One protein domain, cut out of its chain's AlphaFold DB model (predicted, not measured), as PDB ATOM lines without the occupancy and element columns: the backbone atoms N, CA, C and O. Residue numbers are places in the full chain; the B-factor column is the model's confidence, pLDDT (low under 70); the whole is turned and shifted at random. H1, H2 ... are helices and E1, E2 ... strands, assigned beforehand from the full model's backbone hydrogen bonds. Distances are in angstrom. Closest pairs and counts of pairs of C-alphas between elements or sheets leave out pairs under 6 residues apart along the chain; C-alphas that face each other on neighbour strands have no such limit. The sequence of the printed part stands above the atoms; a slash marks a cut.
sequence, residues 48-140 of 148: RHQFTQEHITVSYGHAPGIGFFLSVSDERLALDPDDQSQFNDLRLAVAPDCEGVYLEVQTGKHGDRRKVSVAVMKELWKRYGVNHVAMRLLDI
ATOM      1  N   ARG A  48     -52.305 -46.184  26.857       93.56
ATOM      2  CA  ARG A  48     -51.460 -47.040  27.696       93.56
ATOM      3  C   ARG A  48     -50.378 -47.673  26.838       93.56
ATOM      4  O   ARG A  48     -50.655 -48.199  25.764       93.56
ATOM      5  N   HIS A  49     -49.167 -47.645  27.360       95.25
ATOM      6  CA  HIS A  49     -47.994 -48.304  26.826       95.25
ATOM      7  C   HIS A  49     -47.386 -49.195  27.903       95.25
ATOM      8  O   HIS A  49     -47.602 -48.994  29.100       95.25
ATOM      9  N   GLN A  50     -46.641 -50.190  27.447       96.69
ATOM     10  CA  GLN A  50     -46.003 -51.181  28.289       96.69
ATOM     11  C   GLN A  50     -44.706 -51.629  27.626       96.69
ATOM     12  O   GLN A  50     -44.661 -51.803  26.407       96.69
ATOM     13  N   PHE A  51     -43.684 -51.861  28.437       96.50
ATOM     14  CA  PHE A  51     -42.544 -52.687  28.064       96.50
ATOM     15  C   PHE A  51     -42.073 -53.489  29.274       96.50
ATOM     16  O   PHE A  51     -42.327 -53.110  30.420       96.50
ATOM     17  N   THR A  52     -41.374 -54.582  28.996       96.81
ATOM     18  CA  THR A  52     -40.826 -55.486  30.005       96.81
ATOM     19  C   THR A  52     -39.327 -55.622  29.773       96.81
ATOM     20  O   THR A  52     -38.882 -55.756  28.631       96.81
ATOM     21  N   GLN A  53     -38.554 -55.535  30.851       94.31
ATOM     22  CA  GLN A  53     -37.117 -55.785  30.876       94.31
ATOM     23  C   GLN A  53     -36.854 -56.835  31.950       94.31
ATOM     24  O   GLN A  53     -37.017 -56.559  33.139       94.31
ATOM     25  N   GLU A  54     -36.468 -58.038  31.526       94.81
ATOM     26  CA  GLU A  54     -36.370 -59.210  32.403       94.81
ATOM     27  C   GLU A  54     -37.692 -59.443  33.160       94.81
ATOM     28  O   GLU A  54     -38.716 -59.707  32.540       94.81
ATOM     29  N   HIS A  55     -37.680 -59.304  34.485       94.69
ATOM     30  CA  HIS A  55     -38.818 -59.494  35.390       94.69
ATOM     31  C   HIS A  55     -39.568 -58.190  35.709       94.69
ATOM     32  O   HIS A  55     -40.562 -58.225  36.430       94.69
ATOM     33  N   ILE A  56     -39.086 -57.035  35.227       96.62
ATOM     34  CA  ILE A  56     -39.684 -55.727  35.518       96.62
ATOM     35  C   ILE A  56     -40.568 -55.298  34.355       96.62
ATOM     36  O   ILE A  56     -40.088 -55.093  33.238       96.62
ATOM     37  N   THR A  57     -41.851 -55.078  34.631       97.38
ATOM     38  CA  THR A  57     -42.802 -54.519  33.670       97.38
ATOM     39  C   THR A  57     -43.139 -53.079  34.036       97.38
ATOM     40  O   THR A  57     -43.570 -52.780  35.148       97.38
ATOM     41  N   VAL A  58     -42.976 -52.169  33.075       97.69
ATOM     42  CA  VAL A  58     -43.307 -50.747  33.217       97.69
ATOM     43  C   VAL A  58     -44.529 -50.437  32.360       97.69
ATOM     44  O   VAL A  58     -44.474 -50.502  31.133       97.69
ATOM     45  N   SER A  59     -45.635 -50.072  33.005       96.81
ATOM     46  CA  SER A  59     -46.864 -49.585  32.374       96.81
ATOM     47  C   SER A  59     -46.994 -48.080  32.565       96.81
ATOM     48  O   SER A  59     -46.929 -47.587  33.685       96.81
ATOM     49  N   TYR A  60     -47.240 -47.330  31.497       96.12
ATOM     50  CA  TYR A  60     -47.364 -45.873  31.573       96.12
ATOM     51  C   TYR A  60     -48.349 -45.335  30.543       96.12
ATOM     52  O   TYR A  60     -48.706 -46.018  29.581       96.12
ATOM     53  N   GLY A  61     -48.791 -44.096  30.728       94.50
ATOM     54  CA  GLY A  61     -49.653 -43.435  29.759       94.50
ATOM     55  C   GLY A  61     -50.497 -42.334  30.372       94.50
ATOM     56  O   GLY A  61     -50.103 -41.733  31.367       94.50
ATOM     57  N   HIS A  62     -51.648 -42.071  29.764       92.31
ATOM     58  CA  HIS A  62     -52.588 -41.039  30.180       92.31
ATOM     59  C   HIS A  62     -54.021 -41.573  30.118       92.31
ATOM     60  O   HIS A  62     -54.416 -42.199  29.130       92.31
ATOM     61  N   ALA A  63     -54.819 -41.302  31.148       89.88
ATOM     62  CA  ALA A  63     -56.247 -41.584  31.137       89.88
ATOM     63  C   ALA A  63     -57.044 -40.397  31.698       89.88
ATOM     64  O   ALA A  63     -56.592 -39.750  32.645       89.88
ATOM     65  N   PRO A  64     -58.245 -40.110  31.169       87.88
ATOM     66  CA  PRO A  64     -59.061 -39.005  31.669       87.88
ATOM     67  C   PRO A  64     -59.371 -39.176  33.155       87.88
ATOM     68  O   PRO A  64     -59.686 -40.271  33.615       87.88
ATOM     69  N   GLY A  65     -59.259 -38.092  33.919       85.25
ATOM     70  CA  GLY A  65     -59.482 -38.081  35.367       85.25
ATOM     71  C   GLY A  65     -58.336 -38.669  36.206       85.25
ATOM     72  O   GLY A  65     -58.071 -38.162  37.299       85.25
ATOM     73  N   ILE A  66     -57.621 -39.670  35.686       89.12
ATOM     74  CA  ILE A  66     -56.423 -40.267  36.306       89.12
ATOM     75  C   ILE A  66     -55.159 -39.466  35.955       89.12
ATOM     76  O   ILE A  66     -54.211 -39.455  36.738       89.12
ATOM     77  N   GLY A  67     -55.162 -38.736  34.836       92.12
ATOM     78  CA  GLY A  67     -54.008 -38.005  34.318       92.12
ATOM     79  C   GLY A  67     -52.937 -38.949  33.775       92.12
ATOM     80  O   GLY A  67     -53.228 -40.080  33.367       92.12
ATOM     81  N   PHE A  68     -51.686 -38.494  33.783       93.94
ATOM     82  CA  PHE A  68     -50.545 -39.347  33.478       93.94
ATOM     83  C   PHE A  68     -50.335 -40.352  34.596       93.94
ATOM     84  O   PHE A  68     -50.518 -40.016  35.765       93.94
ATOM     85  N   PHE A  69     -49.915 -41.563  34.253       95.25
ATOM     86  CA  PHE A  69     -49.624 -42.606  35.225       95.25
ATOM     87  C   PHE A  69     -48.349 -43.374  34.885       95.25
ATOM     88  O   PHE A  69     -47.915 -43.429  33.731       95.25
ATOM     89  N   LEU A  70     -47.776 -43.987  35.917       96.88
ATOM     90  CA  LEU A  70     -46.716 -44.983  35.837       96.88
ATOM     91  C   LEU A  70     -47.021 -46.071  36.870       96.88
ATOM     92  O   LEU A  70     -47.323 -45.766  38.024       96.88
ATOM     93  N   SER A  71     -46.938 -47.322  36.446       96.56
ATOM     94  CA  SER A  71     -47.022 -48.511  37.284       96.56
ATOM     95  C   SER A  71     -45.826 -49.398  36.957       96.56
ATOM     96  O   SER A  71     -45.519 -49.607  35.778       96.56
ATOM     97  N   VAL A  72     -45.123 -49.858  37.986       97.00
ATOM     98  CA  VAL A  72     -43.953 -50.723  37.846       97.00
ATOM     99  C   VAL A  72     -44.159 -51.971  38.682       97.00
ATOM    100  O   VAL A  72     -44.279 -51.879  39.905       97.00
ATOM    101  N   SER A  73     -44.184 -53.115  38.008       96.50
ATOM    102  CA  SER A  73     -44.260 -54.430  38.634       96.50
ATOM    103  C   SER A  73     -42.965 -55.208  38.466       96.50
ATOM    104  O   SER A  73     -42.248 -55.040  37.477       96.50
ATOM    105  N   ASP A  74     -42.668 -56.047  39.450       95.12
ATOM    106  CA  ASP A  74     -41.603 -57.044  39.415       95.12
ATOM    107  C   ASP A  74     -42.223 -58.417  39.684       95.12
ATOM    108  O   ASP A  74     -42.728 -58.669  40.777       95.12
ATOM    109  N   GLU A  75     -42.184 -59.312  38.698       92.38
ATOM    110  CA  GLU A  75     -42.800 -60.644  38.794       92.38
ATOM    111  C   GLU A  75     -42.221 -61.486  39.941       92.38
ATOM    112  O   GLU A  75     -42.891 -62.369  40.467       92.38
ATOM    113  N   ARG A  76     -40.995 -61.194  40.399       91.12
ATOM    114  CA  ARG A  76     -40.380 -61.898  41.536       91.12
ATOM    115  C   ARG A  76     -41.016 -61.516  42.871       91.12
ATOM    116  O   ARG A  76     -40.834 -62.243  43.852       91.12
ATOM    117  N   LEU A  77     -41.705 -60.374  42.915       91.38
ATOM    118  CA  LEU A  77     -42.439 -59.876  44.076       91.38
ATOM    119  C   LEU A  77     -43.908 -60.307  44.083       91.38
ATOM    120  O   LEU A  77     -44.568 -60.116  45.102       91.38
ATOM    121  N   ALA A  78     -44.413 -60.885  42.991       89.19
ATOM    122  CA  ALA A  78     -45.744 -61.467  42.986       89.19
ATOM    123  C   ALA A  78     -45.821 -62.601  44.019       89.19
ATOM    124  O   ALA A  78     -44.849 -63.338  44.228       89.19
ATOM    125  N   LEU A  79     -46.969 -62.720  44.685       86.38
ATOM    126  CA  LEU A  79     -47.190 -63.823  45.612       86.38
ATOM    127  C   LEU A  79     -47.201 -65.145  44.846       86.38
ATOM    128  O   LEU A  79     -47.959 -65.323  43.893       86.38
ATOM    129  N   ASP A  80     -46.397 -66.086  45.328       82.44
ATOM    130  CA  ASP A  80     -46.471 -67.477  44.917       82.44
ATOM    131  C   ASP A  80     -47.321 -68.232  45.956       82.44
ATOM    132  O   ASP A  80     -46.935 -68.286  47.131       82.44
ATOM    133  N   PRO A  81     -48.503 -68.757  45.575       75.50
ATOM    134  CA  PRO A  81     -49.392 -69.458  46.496       75.50
ATOM    135  C   PRO A  81     -48.793 -70.770  47.019       75.50
ATOM    136  O   PRO A  81     -49.218 -71.241  48.075       75.50
ATOM    137  N   ASP A  82     -47.811 -71.342  46.317       79.50
ATOM    138  CA  ASP A  82     -47.133 -72.573  46.724       79.50
ATOM    139  C   ASP A  82     -45.954 -72.286  47.680       79.50
ATOM    140  O   ASP A  82     -45.428 -73.191  48.334       79.50
ATOM    141  N   ASP A  83     -45.574 -71.014  47.837       74.19
ATOM    142  CA  ASP A  83     -44.480 -70.554  48.690       74.19
ATOM    143  C   ASP A  83     -44.994 -70.201  50.102       74.19
ATOM    144  O   ASP A  83     -45.292 -69.057  50.425       74.19
ATOM    145  N   GLN A  84     -45.124 -71.181  51.001       64.19
ATOM    146  CA  GLN A  84     -45.552 -70.933  52.395       64.19
ATOM    147  C   GLN A  84     -44.427 -70.392  53.298       64.19
ATOM    148  O   GLN A  84     -44.253 -70.841  54.433       64.19
ATOM    149  N   SER A  85     -43.610 -69.466  52.798       74.19
ATOM    150  CA  SER A  85     -42.412 -68.999  53.498       74.19
ATOM    151  C   SER A  85     -42.512 -67.549  53.978       74.19
ATOM    152  O   SER A  85     -43.299 -66.747  53.477       74.19
ATOM    153  N   GLN A  86     -41.628 -67.183  54.918       82.06
ATOM    154  CA  GLN A  86     -41.387 -65.791  55.346       82.06
ATOM    155  C   GLN A  86     -41.057 -64.855  54.169       82.06
ATOM    156  O   GLN A  86     -41.089 -63.633  54.305       82.06
ATOM    157  N   PHE A  87     -40.718 -65.414  53.005       82.12
ATOM    158  CA  PHE A  87     -40.479 -64.642  51.803       82.12
ATOM    159  C   PHE A  87     -41.752 -63.966  51.283       82.12
ATOM    160  O   PHE A  87     -41.676 -62.833  50.817       82.12
ATOM    161  N   ASN A  88     -42.926 -64.584  51.445       86.25
ATOM    162  CA  ASN A  88     -44.197 -63.958  51.080       86.25
ATOM    163  C   ASN A  88     -44.527 -62.749  51.970       86.25
ATOM    164  O   ASN A  88     -44.982 -61.729  51.455       86.25
ATOM    165  N   ASP A  89     -44.192 -62.796  53.264       87.38
ATOM    166  CA  ASP A  89     -44.326 -61.634  54.155       87.38
ATOM    167  C   ASP A  89     -43.422 -60.474  53.701       87.38
ATOM    168  O   ASP A  89     -43.840 -59.313  53.677       87.38
ATOM    169  N   LEU A  90     -42.185 -60.782  53.286       87.19
ATOM    170  CA  LEU A  90     -41.257 -59.785  52.741       87.19
ATOM    171  C   LEU A  90     -41.744 -59.207  51.408       87.19
ATOM    172  O   LEU A  90     -41.642 -57.998  51.203       87.19
ATOM    173  N   ARG A  91     -42.292 -60.037  50.513       89.12
ATOM    174  CA  ARG A  91     -42.890 -59.584  49.249       89.12
ATOM    175  C   ARG A  91     -44.043 -58.622  49.504       89.12
ATOM    176  O   ARG A  91     -44.030 -57.524  48.960       89.12
ATOM    177  N   LEU A  92     -44.967 -58.984  50.394       87.38
ATOM    178  CA  LEU A  92     -46.114 -58.150  50.763       87.38
ATOM    179  C   LEU A  92     -45.709 -56.820  51.404       87.38
ATOM    180  O   LEU A  92     -46.393 -55.815  51.220       87.38
ATOM    181  N   ALA A  93     -44.585 -56.780  52.122       89.12
ATOM    182  CA  ALA A  93     -44.052 -55.532  52.663       89.12
ATOM    183  C   ALA A  93     -43.556 -54.564  51.569       89.12
ATOM    184  O   ALA A  93     -43.538 -53.351  51.791       89.12
ATOM    185  N   VAL A  94     -43.151 -55.077  50.400       88.62
ATOM    186  CA  VAL A  94     -42.654 -54.279  49.265       88.62
ATOM    187  C   VAL A  94     -43.761 -53.983  48.248       88.62
ATOM    188  O   VAL A  94     -43.891 -52.844  47.800       88.62
ATOM    189  N   ALA A  95     -44.551 -54.996  47.895       89.88
ATOM    190  CA  ALA A  95     -45.646 -54.959  46.935       89.88
ATOM    191  C   ALA A  95     -46.906 -55.575  47.582       89.88
ATOM    192  O   ALA A  95     -47.138 -56.783  47.496       89.88
ATOM    193  N   PRO A  96     -47.714 -54.762  48.285       86.56
ATOM    194  CA  PRO A  96     -48.849 -55.248  49.073       86.56
ATOM    195  C   PRO A  96     -50.056 -55.670  48.225       86.56
ATOM    196  O   PRO A  96     -51.055 -56.135  48.769       86.56
ATOM    197  N   ASP A  97     -49.996 -55.479  46.911       84.75
ATOM    198  CA  ASP A  97     -51.068 -55.783  45.966       84.75
ATOM    199  C   ASP A  97     -51.096 -57.252  45.519       84.75
ATOM    200  O   ASP A  97     -51.969 -57.632  44.744       84.75
ATOM    201  N   CYS A  98     -50.148 -58.067  45.995       86.00
ATOM    202  CA  CYS A  98     -49.941 -59.469  45.619       86.00
ATOM    203  C   CYS A  98     -49.522 -59.696  44.154       86.00
ATOM    204  O   CYS A  98     -49.104 -60.804  43.816       86.00
ATOM    205  N   GLU A  99     -49.589 -58.674  43.298       87.69
ATOM    206  CA  GLU A  99     -49.224 -58.723  41.876       87.69
ATOM    207  C   GLU A  99     -47.780 -58.259  41.624       87.69
ATOM    208  O   GLU A  99     -47.281 -58.322  40.497       87.69
ATOM    209  N   GLY A 100     -47.083 -57.809  42.671       90.88
ATOM    210  CA  GLY A 100     -45.696 -57.373  42.579       90.88
ATOM    211  C   GLY A 100     -45.550 -55.919  42.127       90.88
ATOM    212  O   GLY A 100     -44.448 -55.521  41.734       90.88
ATOM    213  N   VAL A 101     -46.617 -55.106  42.166       93.81
ATOM    214  CA  VAL A 101     -46.528 -53.675  41.854       93.81
ATOM    215  C   VAL A 101     -46.021 -52.922  43.080       93.81
ATOM    216  O   VAL A 101     -46.722 -52.705  44.065       93.81
ATOM    217  N   TYR A 102     -44.770 -52.474  43.008       93.12
ATOM    218  CA  TYR A 102     -44.124 -51.736  44.099       93.12
ATOM    219  C   TYR A 102     -44.146 -50.212  43.888       93.12
ATOM    220  O   TYR A 102     -43.825 -49.441  44.796       93.12
ATOM    221  N   LEU A 103     -44.513 -49.748  42.688       95.00
ATOM    222  CA  LEU A 103     -44.677 -48.328  42.390       95.00
ATOM    223  C   LEU A 103     -45.915 -48.093  41.531       95.00
ATOM    224  O   LEU A 103     -45.940 -48.463  40.363       95.00
ATOM    225  N   GLU A 104     -46.888 -47.367  42.078       94.75
ATOM    226  CA  GLU A 104     -48.012 -46.807  41.328       94.75
ATOM    227  C   GLU A 104     -48.144 -45.311  41.603       94.75
ATOM    228  O   GLU A 104     -48.364 -44.884  42.739       94.75
ATOM    229  N   VAL A 105     -48.037 -44.504  40.551       96.81
ATOM    230  CA  VAL A 105     -48.161 -43.046  40.633       96.81
ATOM    231  C   VAL A 105     -49.046 -42.496  39.526       96.81
ATOM    232  O   VAL A 105     -49.153 -43.070  38.441       96.81
ATOM    233  N   GLN A 106     -49.652 -41.342  39.787       96.12
ATOM    234  CA  GLN A 106     -50.462 -40.625  38.812       96.12
ATOM    235  C   GLN A 106     -50.519 -39.114  39.070       96.12
ATOM    236  O   GLN A 106     -50.255 -38.666  40.184       96.12
ATOM    237  N   THR A 107     -50.909 -38.326  38.066       94.56
ATOM    238  CA  THR A 107     -51.023 -36.858  38.184       94.56
ATOM    239  C   THR A 107     -52.451 -36.356  38.399       94.56
ATOM    240  O   THR A 107     -52.654 -35.264  38.927       94.56
ATOM    241  N   GLY A 108     -53.461 -37.131  38.003       88.50
ATOM    242  CA  GLY A 108     -54.863 -36.722  38.039       88.50
ATOM    243  C   GLY A 108     -55.531 -36.896  39.401       88.50
ATOM    244  O   GLY A 108     -55.089 -37.654  40.269       88.50
ATOM    245  N   LYS A 109     -56.647 -36.183  39.573       81.81
ATOM    246  CA  LYS A 109     -57.364 -36.047  40.850       81.81
ATOM    247  C   LYS A 109     -58.164 -37.291  41.246       81.81
ATOM    248  O   LYS A 109     -58.403 -37.486  42.431       81.81
ATOM    249  N   HIS A 110     -58.539 -38.147  40.297       81.38
ATOM    250  CA  HIS A 110     -59.383 -39.323  40.545       81.38
ATOM    251  C   HIS A 110     -58.562 -40.614  40.641       81.38
ATOM    252  O   HIS A 110     -57.533 -40.717  39.986       81.38
ATOM    253  N   GLY A 111     -59.005 -41.594  41.431       78.06
ATOM    254  CA  GLY A 111     -58.321 -42.881  41.644       78.06
ATOM    255  C   GLY A 111     -57.451 -42.914  42.903       78.06
ATOM    256  O   GLY A 111     -57.151 -41.864  43.474       78.06
ATOM    257  N   ASP A 112     -57.018 -44.111  43.295       82.38
ATOM    258  CA  ASP A 112     -56.442 -44.370  44.628       82.38
ATOM    259  C   ASP A 112     -54.907 -44.442  44.648       82.38
ATOM    260  O   ASP A 112     -54.288 -44.621  45.694       82.38
ATOM    261  N   ARG A 113     -54.262 -44.253  43.490       88.31
ATOM    262  CA  ARG A 113     -52.798 -44.291  43.377       88.31
ATOM    263  C   ARG A 113     -52.150 -43.013  43.901       88.31
ATOM    264  O   ARG A 113     -52.766 -41.940  43.949       88.31
ATOM    265  N   ARG A 114     -50.853 -43.105  44.220       93.81
ATOM    266  CA  ARG A 114     -50.060 -41.986  44.746       93.81
ATOM    267  C   ARG A 114     -50.054 -40.804  43.776       93.81
ATOM    268  O   ARG A 114     -49.665 -40.934  42.617       93.81
ATOM    269  N   LYS A 115     -50.442 -39.631  44.273       95.62
ATOM    270  CA  LYS A 115     -50.487 -38.394  43.484       95.62
ATOM    271  C   LYS A 115     -49.106 -37.755  43.410       95.62
ATOM    272  O   LYS A 115     -48.443 -37.600  44.434       95.62
ATOM    273  N   VAL A 116     -48.688 -37.364  42.214       95.56
ATOM    274  CA  VAL A 116     -47.426 -36.658  41.962       95.56
ATOM    275  C   VAL A 116     -47.645 -35.515  40.973       95.56
ATOM    276  O   VAL A 116     -48.605 -35.524  40.207       95.56
ATOM    277  N   SER A 117     -46.755 -34.522  40.971       94.00
ATOM    278  CA  SER A 117     -46.779 -33.469  39.950       94.00
ATOM    279  C   SER A 117     -46.326 -34.001  38.586       94.00
ATOM    280  O   SER A 117     -45.629 -35.017  38.500       94.00
ATOM    281  N   VAL A 118     -46.664 -33.285  37.509       92.94
ATOM    282  CA  VAL A 118     -46.196 -33.605  36.145       92.94
ATOM    283  C   VAL A 118     -44.664 -33.582  36.067       92.94
ATOM    284  O   VAL A 118     -44.073 -34.476  35.469       92.94
ATOM    285  N   ALA A 119     -44.006 -32.639  36.753       93.25
ATOM    286  CA  ALA A 119     -42.544 -32.575  36.826       93.25
ATOM    287  C   ALA A 119     -41.928 -33.848  37.437       93.25
ATOM    288  O   ALA A 119     -40.970 -34.401  36.898       93.25
ATOM    289  N   VAL A 120     -42.512 -34.363  38.526       96.00
ATOM    290  CA  VAL A 120     -42.073 -35.631  39.131       96.00
ATOM    291  C   VAL A 120     -42.369 -36.810  38.203       96.00
ATOM    292  O   VAL A 120     -41.515 -37.677  38.040       96.00
ATOM    293  N   MET A 121     -43.538 -36.836  37.553       96.38
ATOM    294  CA  MET A 121     -43.886 -37.878  36.579       96.38
ATOM    295  C   MET A 121     -42.889 -37.926  35.415       96.38
ATOM    296  O   MET A 121     -42.467 -39.009  35.012       96.38
ATOM    297  N   LYS A 122     -42.454 -36.763  34.920       94.81
ATOM    298  CA  LYS A 122     -41.438 -36.640  33.870       94.81
ATOM    299  C   LYS A 122     -40.104 -37.249  34.295       94.81
ATOM    300  O   LYS A 122     -39.517 -38.037  33.553       94.81
ATOM    301  N   GLU A 123     -39.646 -36.954  35.508       95.94
ATOM    302  CA  GLU A 123     -38.430 -37.572  36.046       95.94
ATOM    303  C   GLU A 123     -38.583 -39.086  36.244       95.94
ATOM    304  O   GLU A 123     -37.660 -39.842  35.934       95.94
ATOM    305  N   LEU A 124     -39.750 -39.555  36.696       96.50
ATOM    306  CA  LEU A 124     -40.024 -40.985  36.846       96.50
ATOM    307  C   LEU A 124     -40.004 -41.709  35.499       96.50
ATOM    308  O   LEU A 124     -39.250 -42.666  35.339       96.50
ATOM    309  N   TRP A 125     -40.759 -41.233  34.508       96.25
ATOM    310  CA  TRP A 125     -40.778 -41.828  33.170       96.25
ATOM    311  C   TRP A 125     -39.370 -41.897  32.564       96.25
ATOM    312  O   TRP A 125     -38.971 -42.940  32.046       96.25
ATOM    313  N   LYS A 126     -38.571 -40.832  32.713       95.69
ATOM    314  CA  LYS A 126     -37.171 -40.808  32.272       95.69
ATOM    315  C   LYS A 126     -36.322 -41.876  32.969       95.69
ATOM    316  O   LYS A 126     -35.591 -42.597  32.294       95.69
ATOM    317  N   ARG A 127     -36.405 -41.988  34.299       96.56
ATOM    318  CA  ARG A 127     -35.609 -42.953  35.083       96.56
ATOM    319  C   ARG A 127     -35.958 -44.402  34.773       96.56
ATOM    320  O   ARG A 127     -35.061 -45.235  34.753       96.56
ATOM    321  N   TYR A 128     -37.227 -44.684  34.501       95.50
ATOM    322  CA  TYR A 128     -37.683 -46.023  34.134       95.50
ATOM    323  C   TYR A 128     -37.486 -46.352  32.646       95.50
ATOM    324  O   TYR A 128     -37.800 -47.460  32.233       95.50
ATOM    325  N   GLY A 129     -36.935 -45.437  31.839       95.38
ATOM    326  CA  GLY A 129     -36.591 -45.711  30.440       95.38
ATOM    327  C   GLY A 129     -37.748 -45.551  29.452       95.38
ATOM    328  O   GLY A 129     -37.701 -46.106  28.354       95.38
ATOM    329  N   VAL A 130     -38.784 -44.783  29.803       94.00
ATOM    330  CA  VAL A 130     -39.862 -44.433  28.868       94.00
ATOM    331  C   VAL A 130     -39.290 -43.673  27.667       94.00
ATOM    332  O   VAL A 130     -38.484 -42.750  27.800       94.00
ATOM    333  N   ASN A 131     -39.724 -44.058  26.465       90.00
ATOM    334  CA  ASN A 131     -39.224 -43.487  25.220       90.00
ATOM    335  C   ASN A 131     -39.499 -41.970  25.124       90.00
ATOM    336  O   ASN A 131     -40.598 -41.499  25.416       90.00
ATOM    337  N   HIS A 132     -38.516 -41.215  24.625       87.38
ATOM    338  CA  HIS A 132     -38.572 -39.761  24.443       87.38
ATOM    339  C   HIS A 132     -39.768 -39.254  23.614       87.38
ATOM    340  O   HIS A 132     -40.201 -38.123  23.805       87.38
ATOM    341  N   VAL A 133     -40.318 -40.056  22.698       85.75
ATOM    342  CA  VAL A 133     -41.539 -39.718  21.950       85.75
ATOM    343  C   VAL A 133     -42.744 -39.690  22.884       85.75
ATOM    344  O   VAL A 133     -43.523 -38.744  22.834       85.75
ATOM    345  N   ALA A 134     -42.875 -40.677  23.773       84.50
ATOM    346  CA  ALA A 134     -43.945 -40.694  24.763       84.50
ATOM    347  C   ALA A 134     -43.773 -39.584  25.805       84.50
ATOM    348  O   ALA A 134     -44.762 -38.994  26.226       84.50
ATOM    349  N   MET A 135     -42.531 -39.238  26.156       86.88
ATOM    350  CA  MET A 135     -42.235 -38.110  27.045       86.88
ATOM    351  C   MET A 135     -42.836 -36.786  26.558       86.88
ATOM    352  O   MET A 135     -43.227 -35.974  27.389       86.88
ATOM    353  N   ARG A 136     -42.979 -36.588  25.237       85.81
ATOM    354  CA  ARG A 136     -43.602 -35.379  24.669       85.81
ATOM    355  C   ARG A 136     -45.071 -35.224  25.050       85.81
ATOM    356  O   ARG A 136     -45.585 -34.119  24.978       85.81
ATOM    357  N   LEU A 137     -45.752 -36.301  25.453       81.31
ATOM    358  CA  LEU A 137     -47.136 -36.216  25.923       81.31
ATOM    359  C   LEU A 137     -47.246 -35.373  27.199       81.31
ATOM    360  O   LEU A 137     -48.222 -34.648  27.351       81.31
ATOM    361  N   LEU A 138     -46.239 -35.428  28.076       80.44
ATOM    362  CA  LEU A 138     -46.206 -34.663  29.327       80.44
ATOM    363  C   LEU A 138     -46.021 -33.158  29.096       80.44
ATOM    364  O   LEU A 138     -46.420 -32.371  29.945       80.44
ATOM    365  N   ASP A 139     -45.437 -32.760  27.963       77.44
ATOM    366  CA  ASP A 139     -45.194 -31.353  27.621       77.44
ATOM    367  C   ASP A 139     -46.448 -30.659  27.044       77.44
ATOM    368  O   ASP A 139     -46.481 -29.440  26.926       77.44
ATOM    369  N   ILE A 140     -47.485 -31.420  26.668       69.50
ATOM    370  CA  ILE A 140     -48.720 -30.886  26.061       69.50
ATOM    371  C   ILE A 140     -49.698 -30.357  27.128       69.50
ATOM    372  O   ILE A 140     -50.536 -29.511  26.822       69.50
TER     373      ILE A 140
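What this domain is: This is residues 48 to 140 of the 148 residues of an uncharacterized protein of Elsinoe ampelina (UniProt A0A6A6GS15). A wall of four antiparallel strands has the helix H2 packed over one face, with the short H3 next to H2, while H1 and the loop before it reach out past one end of the strands and make much of the length. Residues 81 to 86 stick out free there. The 93 printed residues hold, in order, E1, E2, E3, H1, E4, H2 and H3, a mixed class, with sheet order E1 - E2 - E3 - E4. The whole is only just compact, close to loose, with a radius of gyration of the C-alphas of 14.5 A and spans of 48 by 28 by 18 A.

How they stand to each other: E1, residues 48 to 53, and E2, residues 56 to 63, form a hairpin, with N 49 and O 60 2.8 A apart. E2 and E3, residues 67 to 74, form another, with N 59 and O 71 at 2.8 A; E1, E2 and E3 are a meander, each strand the antiparallel neighbour of the one before. H1, residues 86 to 94, only grazes the sheet with residues 91 to 94. E4, residues 101 to 106, is the antiparallel neighbour of E3, with N 72 and O 103 at 2.9 A. H2, residues 118 to 127, is on the sheet at a height of 9.5 A, making two layers, a helix on one face of a sheet; its closest C-alphas to E3 are Trp 125 and Leu 70, 7.2 A apart. H3, residues 132 to 135, only just touches H2, with 3 pairs of C-alphas within 8 A, the closest Met 135 and Lys 122 at 7.0 A. In H1 and H2 every O i to N i+4 pair is within hydrogen-bond range; H3 is too short for one.

Where its parts are: E1 begins at C-alpha 48 (-51.460, -47.040, 27.696) and is 17.1 A long, E2 22.2 A, E3 23.3 A, H1 13.1 A, E4 14.0 A and H2 14.2 A. H3 ends at C-alpha 135 (-42.235, -38.110, 27.045).

The domain as a whole: The C-alphas farthest apart are Gln 84 and Ile 140, 48.0 A. The printed part has no cut; the links E3 to H1 and E4 to H2 are long. Residues 84 and 140 are under 70 in pLDDT.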